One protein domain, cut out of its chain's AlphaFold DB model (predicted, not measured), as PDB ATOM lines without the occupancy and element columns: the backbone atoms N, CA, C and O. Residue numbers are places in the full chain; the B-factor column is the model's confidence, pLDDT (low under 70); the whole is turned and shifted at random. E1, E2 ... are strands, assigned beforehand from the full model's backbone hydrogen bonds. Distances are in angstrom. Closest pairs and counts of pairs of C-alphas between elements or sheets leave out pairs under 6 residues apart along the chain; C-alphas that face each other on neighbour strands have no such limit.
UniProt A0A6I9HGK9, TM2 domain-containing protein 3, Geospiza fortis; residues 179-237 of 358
ATOM      1  N   CYS A 179      18.941 -16.834  36.156       83.44
ATOM      2  CA  CYS A 179      18.516 -15.446  36.210       83.44
ATOM      3  C   CYS A 179      19.725 -14.511  36.318       83.44
ATOM      4  O   CYS A 179      20.496 -14.625  37.272       83.44
ATOM      5  N   PRO A 180      19.906 -13.563  35.381       81.81
ATOM      6  CA  PRO A 180      20.942 -12.551  35.517       81.81
ATOM      7  C   PRO A 180      20.590 -11.597  36.665       81.81
ATOM      8  O   PRO A 180      19.462 -11.115  36.757       81.81
ATOM      9  N   SER A 181      21.563 -11.299  37.523       77.31
ATOM     10  CA  SER A 181      21.435 -10.263  38.552       77.31
ATOM     11  C   SER A 181      21.786  -8.892  37.962       77.31
ATOM     12  O   SER A 181      22.752  -8.783  37.205       77.31
ATOM     13  N   ASN A 182      21.023  -7.849  38.309       78.88
ATOM     14  CA  ASN A 182      21.246  -6.445  37.909       78.88
ATOM     15  C   ASN A 182      21.118  -6.148  36.398       78.88
ATOM     16  O   ASN A 182      21.686  -5.180  35.899       78.88
ATOM     17  N   GLY A 183      20.373  -6.972  35.652       84.62
ATOM     18  CA  GLY A 183      20.012  -6.684  34.258       84.62
ATOM     19  C   GLY A 183      18.802  -5.749  34.128       84.62
ATOM     20  O   GLY A 183      18.090  -5.507  35.103       84.62
ATOM     21  N   LEU A 184      18.531  -5.275  32.904       89.44
ATOM     22  CA  LEU A 184      17.296  -4.543  32.598       89.44
ATOM     23  C   LEU A 184      16.066  -5.440  32.804       89.44
ATOM     24  O   LEU A 184      15.996  -6.525  32.213       89.44
ATOM     25  N   CYS A 185      15.065  -4.964  33.547       87.75
ATOM     26  CA  CYS A 185      13.823  -5.710  33.783       87.75
ATOM     27  C   CYS A 185      13.100  -6.084  32.473       87.75
ATOM     28  O   CYS A 185      12.580  -7.190  32.341       87.75
ATOM     29  N   SER A 186      13.148  -5.220  31.453       87.38
ATOM     30  CA  SER A 186      12.513  -5.445  30.144       87.38
ATOM     31  C   SER A 186      13.112  -6.597  29.325       87.38
ATOM     32  O   SER A 186      12.463  -7.095  28.407       87.38
ATOM     33  N   ARG A 187      14.336  -7.037  29.646       88.00
ATOM     34  CA  ARG A 187      15.067  -8.103  28.934       88.00
ATOM     35  C   ARG A 187      15.247  -9.362  29.783       88.00
ATOM     36  O   ARG A 187      16.027 -10.251  29.440       88.00
ATOM     37  N   LEU A 188      14.563  -9.419  30.916       89.69
ATOM     38  CA  LEU A 188      14.664 -10.526  31.843       89.69
ATOM     39  C   LEU A 188      13.983 -11.783  31.241       89.69
ATOM     40  O   LEU A 188      12.958 -11.660  30.568       89.69
ATOM     41  N   PRO A 189      14.527 -13.000  31.439       90.69
ATOM     42  CA  PRO A 189      13.898 -14.217  30.935       90.69
ATOM     43  C   PRO A 189      12.522 -14.489  31.575       90.69
ATOM     44  O   PRO A 189      12.314 -14.173  32.751       90.69
ATOM     45  N   PRO A 190      11.596 -15.156  30.861       89.62
ATOM     46  CA  PRO A 190      10.287 -15.569  31.371       89.62
ATOM     47  C   PRO A 190      10.353 -16.410  32.647       89.62
ATOM     48  O   PRO A 190       9.436 -16.350  33.458       89.62
ATOM     49  N   ASP A 191      11.430 -17.170  32.855       89.62
ATOM     50  CA  ASP A 191      11.589 -18.015  34.043       89.62
ATOM     51  C   ASP A 191      11.846 -17.210  35.324       89.62
ATOM     52  O   ASP A 191      11.609 -17.718  36.421       89.62
ATOM     53  N   CYS A 192      12.267 -15.950  35.199       90.06
ATOM     54  CA  CYS A 192      12.634 -15.065  36.306       90.06
ATOM     55  C   CYS A 192      11.524 -14.064  36.678       90.06
ATOM     56  O   CYS A 192      11.663 -13.315  37.643       90.06
ATOM     57  N   MET A 193      10.414 -14.050  35.935       91.00
ATOM     58  CA  MET A 193       9.273 -13.162  36.166       91.00
ATOM     59  C   MET A 193       7.943 -13.915  36.070       91.00
ATOM     60  O   MET A 193       7.878 -15.054  35.616       91.00
ATOM     61  N   THR A 194       6.862 -13.276  36.497       91.56
ATOM     62  CA  THR A 194       5.487 -13.753  36.328       91.56
ATOM     63  C   THR A 194       4.653 -12.629  35.733       91.56
ATOM     64  O   THR A 194       4.508 -11.576  36.347       91.56
ATOM     65  N   CYS A 195       4.104 -12.844  34.540       91.50
ATOM     66  CA  CYS A 195       3.304 -11.847  33.834       91.50
ATOM     67  C   CYS A 195       1.811 -12.151  33.917       91.50
ATOM     68  O   CYS A 195       1.395 -13.306  33.811       91.50
ATOM     69  N   ASN A 196       0.999 -11.104  34.025       91.69
ATOM     70  CA  ASN A 196      -0.443 -11.211  33.871       91.69
ATOM     71  C   ASN A 196      -0.793 -11.320  32.378       91.69
ATOM     72  O   ASN A 196      -0.923 -10.323  31.667       91.69
ATOM     73  N   THR A 197      -0.910 -12.550  31.880       85.62
ATOM     74  CA  THR A 197      -1.219 -12.823  30.474       85.62
ATOM     75  C   THR A 197      -2.707 -12.609  30.196       85.62
ATOM     76  O   THR A 197      -3.526 -13.498  30.434       85.62
ATOM     77  N   ASN A 198      -3.075 -11.445  29.660       84.81
ATOM     78  CA  ASN A 198      -4.423 -11.222  29.143       84.81
ATOM     79  C   ASN A 198      -4.547 -11.801  27.722       84.81
ATOM     80  O   ASN A 198      -3.879 -11.346  26.795       84.81
ATOM     81  N   TYR A 199      -5.428 -12.786  27.534       88.06
ATOM     82  CA  TYR A 199      -5.652 -13.441  26.237       88.06
ATOM     83  C   TYR A 199      -6.491 -12.613  25.245       88.06
ATOM     84  O   TYR A 199      -6.780 -13.089  24.151       88.06
ATOM     85  N   SER A 200      -6.894 -11.389  25.600       89.81
ATOM     86  CA  SER A 200      -7.794 -10.543  24.794       89.81
ATOM     87  C   SER A 200      -7.078  -9.684  23.740       89.81
ATOM     88  O   SER A 200      -7.690  -8.797  23.147       89.81
ATOM     89  N   CYS A 201      -5.780  -9.893  23.517       91.00
ATOM     90  CA  CYS A 201      -5.008  -9.146  22.528       91.00
ATOM     91  C   CYS A 201      -5.260  -9.631  21.088       91.00
ATOM     92  O   CYS A 201      -5.684 -10.760  20.839       91.00
ATOM     93  N   ILE A 202      -4.988  -8.762  20.109       93.38
ATOM     94  CA  ILE A 202      -5.108  -9.103  18.688       93.38
ATOM     95  C   ILE A 202      -3.919  -9.978  18.285       93.38
ATOM     96  O   ILE A 202      -2.769  -9.549  18.390       93.38
ATOM     97  N   TYR A 203      -4.204 -11.176  17.772       93.94
ATOM     98  CA  TYR A 203      -3.185 -12.125  17.321       93.94
ATOM     99  C   TYR A 203      -2.181 -11.489  16.345       93.94
ATOM    100  O   TYR A 203      -2.563 -10.831  15.373       93.94
ATOM    101  N   GLY A 204      -0.887 -11.694  16.601       92.06
ATOM    102  CA  GLY A 204       0.217 -11.194  15.776       92.06
ATOM    103  C   GLY A 204       0.539  -9.704  15.946       92.06
ATOM    104  O   GLY A 204       1.444  -9.204  15.279       92.06
ATOM    105  N   LYS A 205      -0.167  -8.974  16.817       94.31
ATOM    106  CA  LYS A 205       0.159  -7.583  17.170       94.31
ATOM    107  C   LYS A 205       0.936  -7.521  18.480       94.31
ATOM    108  O   LYS A 205       0.791  -8.388  19.337       94.31
ATOM    109  N   THR A 206       1.759  -6.490  18.634       94.44
ATOM    110  CA  THR A 206       2.452  -6.200  19.893       94.44
ATOM    111  C   THR A 206       1.442  -5.747  20.939       94.44
ATOM    112  O   THR A 206       0.664  -4.825  20.687       94.44
ATOM    113  N   ALA A 207       1.461  -6.390  22.100       92.88
ATOM    114  CA  ALA A 207       0.642  -6.043  23.249       92.88
ATOM    115  C   ALA A 207       1.533  -5.865  24.483       92.88
ATOM    116  O   ALA A 207       2.588  -6.493  24.603       92.88
ATOM    117  N   THR A 208       1.096  -4.986  25.378       93.81
ATOM    118  CA  THR A 208       1.793  -4.671  26.623       93.81
ATOM    119  C   THR A 208       1.226  -5.523  27.751       93.81
ATOM    120  O   THR A 208       0.007  -5.602  27.918       93.81
ATOM    121  N   PHE A 209       2.108  -6.161  28.515       91.88
ATOM    122  CA  PHE A 209       1.756  -7.025  29.639       91.88
ATOM    123  C   PHE A 209       2.449  -6.546  30.911       91.88
ATOM    124  O   PHE A 209       3.613  -6.153  30.871       91.88
ATOM    125  N   ASP A 210       1.725  -6.597  32.027       93.75
ATOM    126  CA  ASP A 210       2.232  -6.275  33.362       93.75
ATOM    127  C   ASP A 210       2.901  -7.515  33.967       93.75
ATOM    128  O   ASP A 210       2.299  -8.597  34.012       93.75
ATOM    129  N   CYS A 211       4.159  -7.369  34.369       93.12
ATOM    130  CA  CYS A 211       5.008  -8.443  34.856       93.12
ATOM    131  C   CYS A 211       5.613  -8.099  36.209       93.12
ATOM    132  O   CYS A 211       5.979  -6.958  36.486       93.12
ATOM    133  N   ARG A 212       5.747  -9.136  37.035       93.00
ATOM    134  CA  ARG A 212       6.322  -9.065  38.375       93.00
ATOM    135  C   ARG A 212       7.566  -9.923  38.459       93.00
ATOM    136  O   ARG A 212       7.557 -11.067  37.996       93.00
ATOM    137  N   VAL A 213       8.624  -9.394  39.049       92.50
ATOM    138  CA  VAL A 213       9.863 -10.142  39.275       92.50
ATOM    139  C   VAL A 213       9.616 -11.242  40.316       92.50
ATOM    140  O   VAL A 213       8.851 -11.055  41.263       92.50
ATOM    141  N   LYS A 214      10.215 -12.425  40.134       90.62
ATOM    142  CA  LYS A 214      10.163 -13.487  41.154       90.62
ATOM    143  C   LYS A 214      10.988 -13.093  42.389       90.62
ATOM    144  O   LYS A 214      11.965 -12.358  42.253       90.62
ATOM    145  N   PRO A 215      10.650 -13.601  43.588       88.06
ATOM    146  CA  PRO A 215      11.420 -13.289  44.789       88.06
ATOM    147  C   PRO A 215      12.894 -13.694  44.615       88.06
ATOM    148  O   PRO A 215      13.178 -14.730  44.018       88.06
ATOM    149  N   HIS A 216      13.815 -12.903  45.177       83.94
ATOM    150  CA  HIS A 216      15.281 -13.066  45.091       83.94
ATOM    151  C   HIS A 216      15.927 -12.762  43.725       83.94
ATOM    152  O   HIS A 216      17.132 -12.963  43.569       83.94
ATOM    153  N   VAL A 217      15.172 -12.270  42.740       87.50
ATOM    154  CA  VAL A 217      15.735 -11.735  41.492       87.50
ATOM    155  C   VAL A 217      15.675 -10.209  41.553       87.50
ATOM    156  O   VAL A 217      14.612  -9.645  41.776       87.50
ATOM    157  N   HIS A 218      16.814  -9.546  41.347       87.50
ATOM    158  CA  HIS A 218      16.908  -8.084  41.295       87.50
ATOM    159  C   HIS A 218      17.179  -7.640  39.857       87.50
ATOM    160  O   HIS A 218      18.155  -8.075  39.236       87.50
ATOM    161  N   CYS A 219      16.309  -6.781  39.331       89.69
ATOM    162  CA  CYS A 219      16.474  -6.135  38.036       89.69
ATOM    163  C   CYS A 219      16.284  -4.624  38.181       89.69
ATOM    164  O   CYS A 219      15.628  -4.148  39.112       89.69
ATOM    165  N   VAL A 220      16.878  -3.881  37.254       91.00
ATOM    166  CA  VAL A 220      16.825  -2.420  37.224       91.00
ATOM    167  C   VAL A 220      16.123  -1.934  35.962       91.00
ATOM    168  O   VAL A 220      16.088  -2.623  34.941       91.00
ATOM    169  N   ASP A 221      15.553  -0.741  36.030       90.19
ATOM    170  CA  ASP A 221      15.050  -0.021  34.861       90.19
ATOM    171  C   ASP A 221      16.177   0.754  34.150       90.19
ATOM    172  O   ASP A 221      17.318   0.790  34.619       90.19
ATOM    173  N   GLU A 222      15.866   1.429  33.043       88.62
ATOM    174  CA  GLU A 222      16.807   2.281  32.296       88.62
ATOM    175  C   GLU A 222      17.454   3.372  33.171       88.62
ATOM    176  O   GLU A 222      18.598   3.757  32.942       88.62
ATOM    177  N   ASN A 223      16.756   3.819  34.219       88.69
ATOM    178  CA  ASN A 223      17.240   4.818  35.176       88.69
ATOM    179  C   ASN A 223      17.991   4.216  36.376       88.69
ATOM    180  O   ASN A 223      18.220   4.907  37.366       88.69
ATOM    181  N   ASN A 224      18.359   2.932  36.316       85.94
ATOM    182  CA  ASN A 224      19.072   2.223  37.380       85.94
ATOM    183  C   ASN A 224      18.295   2.149  38.713       85.94
ATOM    184  O   ASN A 224      18.884   2.056  39.789       85.94
ATOM    185  N   HIS A 225      16.965   2.222  38.637       88.50
ATOM    186  CA  HIS A 225      16.069   2.060  39.777       88.50
ATOM    187  C   HIS A 225      15.565   0.619  39.821       88.50
ATOM    188  O   HIS A 225      15.117   0.093  38.801       88.50
ATOM    189  N   GLU A 226      15.627  -0.003  40.995       86.81
ATOM    190  CA  GLU A 226      15.071  -1.337  41.215       86.81
ATOM    191  C   GLU A 226      13.545  -1.297  41.110       86.81
ATOM    192  O   GLU A 226      12.888  -0.423  41.682       86.81
ATOM    193  N   GLN A 227      12.978  -2.238  40.356       86.38
ATOM    194  CA  GLN A 227      11.534  -2.344  40.164       86.38
ATOM    195  C   GLN A 227      11.081  -3.787  40.345       86.38
ATOM    196  O   GLN A 227      11.644  -4.714  39.770       86.38
ATOM    197  N   GLU A 228      10.011  -3.971  41.117       87.81
ATOM    198  CA  GLU A 228       9.358  -5.274  41.271       87.81
ATOM    199  C   GLU A 228       8.285  -5.511  40.206       87.81
ATOM    200  O   GLU A 228       8.049  -6.651  39.810       87.81
ATOM    201  N   ASN A 229       7.636  -4.438  39.741       92.62
ATOM    202  CA  ASN A 229       6.588  -4.479  38.727       92.62
ATOM    203  C   ASN A 229       7.001  -3.601  37.549       92.62
ATOM    204  O   ASN A 229       7.370  -2.443  37.737       92.62
ATOM    205  N   PHE A 230       6.908  -4.149  36.347       92.69
ATOM    206  CA  PHE A 230       7.272  -3.478  35.107       92.69
ATOM    207  C   PHE A 230       6.378  -3.984  33.976       92.69
ATOM    208  O   PHE A 230       5.658  -4.975  34.115       92.69
ATOM    209  N   THR A 231       6.416  -3.304  32.835       92.44
ATOM    210  CA  THR A 231       5.643  -3.710  31.660       92.44
ATOM    211  C   THR A 231       6.565  -4.133  30.530       92.44
ATOM    212  O   THR A 231       7.605  -3.518  30.301       92.44
ATOM    213  N   ILE A 232       6.191  -5.200  29.823       92.19
ATOM    214  CA  ILE A 232       6.917  -5.671  28.639       92.19
ATOM    215  C   ILE A 232       6.013  -5.676  27.419       92.19
ATOM    216  O   ILE A 232       4.812  -5.944  27.507       92.19
ATOM    217  N   ASN A 233       6.621  -5.436  26.263       92.69
ATOM    218  CA  ASN A 233       5.952  -5.524  24.977       92.69
ATOM    219  C   ASN A 233       6.330  -6.846  24.311       92.69
ATOM    220  O   ASN A 233       7.499  -7.085  24.018       92.69
ATOM    221  N   MET A 234       5.339  -7.695  24.041       91.25
ATOM    222  CA  MET A 234       5.534  -8.931  23.280       91.25
ATOM    223  C   MET A 234       4.437  -9.104  22.234       91.25
ATOM    224  O   MET A 234       3.344  -8.543  22.341       91.25
ATOM    225  N   THR A 235       4.720  -9.886  21.199       93.50
ATOM    226  CA  THR A 235       3.723 -10.224  20.184       93.50
ATOM    227  C   THR A 235       2.680 -11.167  20.775       93.50
ATOM    228  O   THR A 235       3.012 -12.192  21.369       93.50
ATOM    229  N   CYS A 236       1.405 -10.840  20.588       93.75
ATOM    230  CA  CYS A 236       0.284 -11.665  21.015       93.75
ATOM    231  C   CYS A 236       0.211 -12.952  20.173       93.75
ATOM    232  O   CYS A 236      -0.400 -12.980  19.102       93.75
ATOM    233  N   GLN A 237       0.869 -14.013  20.636       94.75
ATOM    234  CA  GLN A 237       0.905 -15.326  19.989       94.75
ATOM    235  C   GLN A 237       1.114 -16.422  21.041       94.75
ATOM    236  O   GLN A 237       1.828 -16.230  22.029       94.75
TER     237      GLN A 237
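This is residues 179 to 237 of the 358 residues of the protein "TM2 domain-containing protein 3" of Geospiza fortis (UniProt A0A6I9HGK9). With little regular structure, this is a small ribbon of two long antiparallel strands, E2 and E3, with short E1 beside one end of E2 and long loops gathered at that end. There, residues 183 to 184 pair in parallel with residues 219 to 220. The printed part has 59 residues, 18 of them in three named strands, sheet order E1, E2, E3, all antiparallel; the class is all strand. It is compact, radius of gyration of the C-alphas 11.9 A, spanning 32 by 21 by 15 A.

E1, residues 193 to 195, and E2, residues 206 to 213, form a hairpin at 133 degrees; N 194 and O 212 are within hydrogen-bond range at 2.8 A. E2 and E3, residues 229 to 235, form a hairpin at 147 degrees, with N 209 and O 232 at 2.9 A. The three make a meander, each strand the antiparallel neighbour of the one before.

E1 begins at C-alpha 193 (9.273, -13.162, 36.166) and is 6.5 A long. E2, 21.1 A, bends by 50 degrees at residue 210. E3, 19.6 A, ends at C-alpha 235 (3.723, -10.224, 20.184).

The farthest C-alphas, Ile 202 and His 216, are 33.6 A apart. The printed part has no cut; the link from E2 to E3 is long. No printed residue is under pLDDT 70.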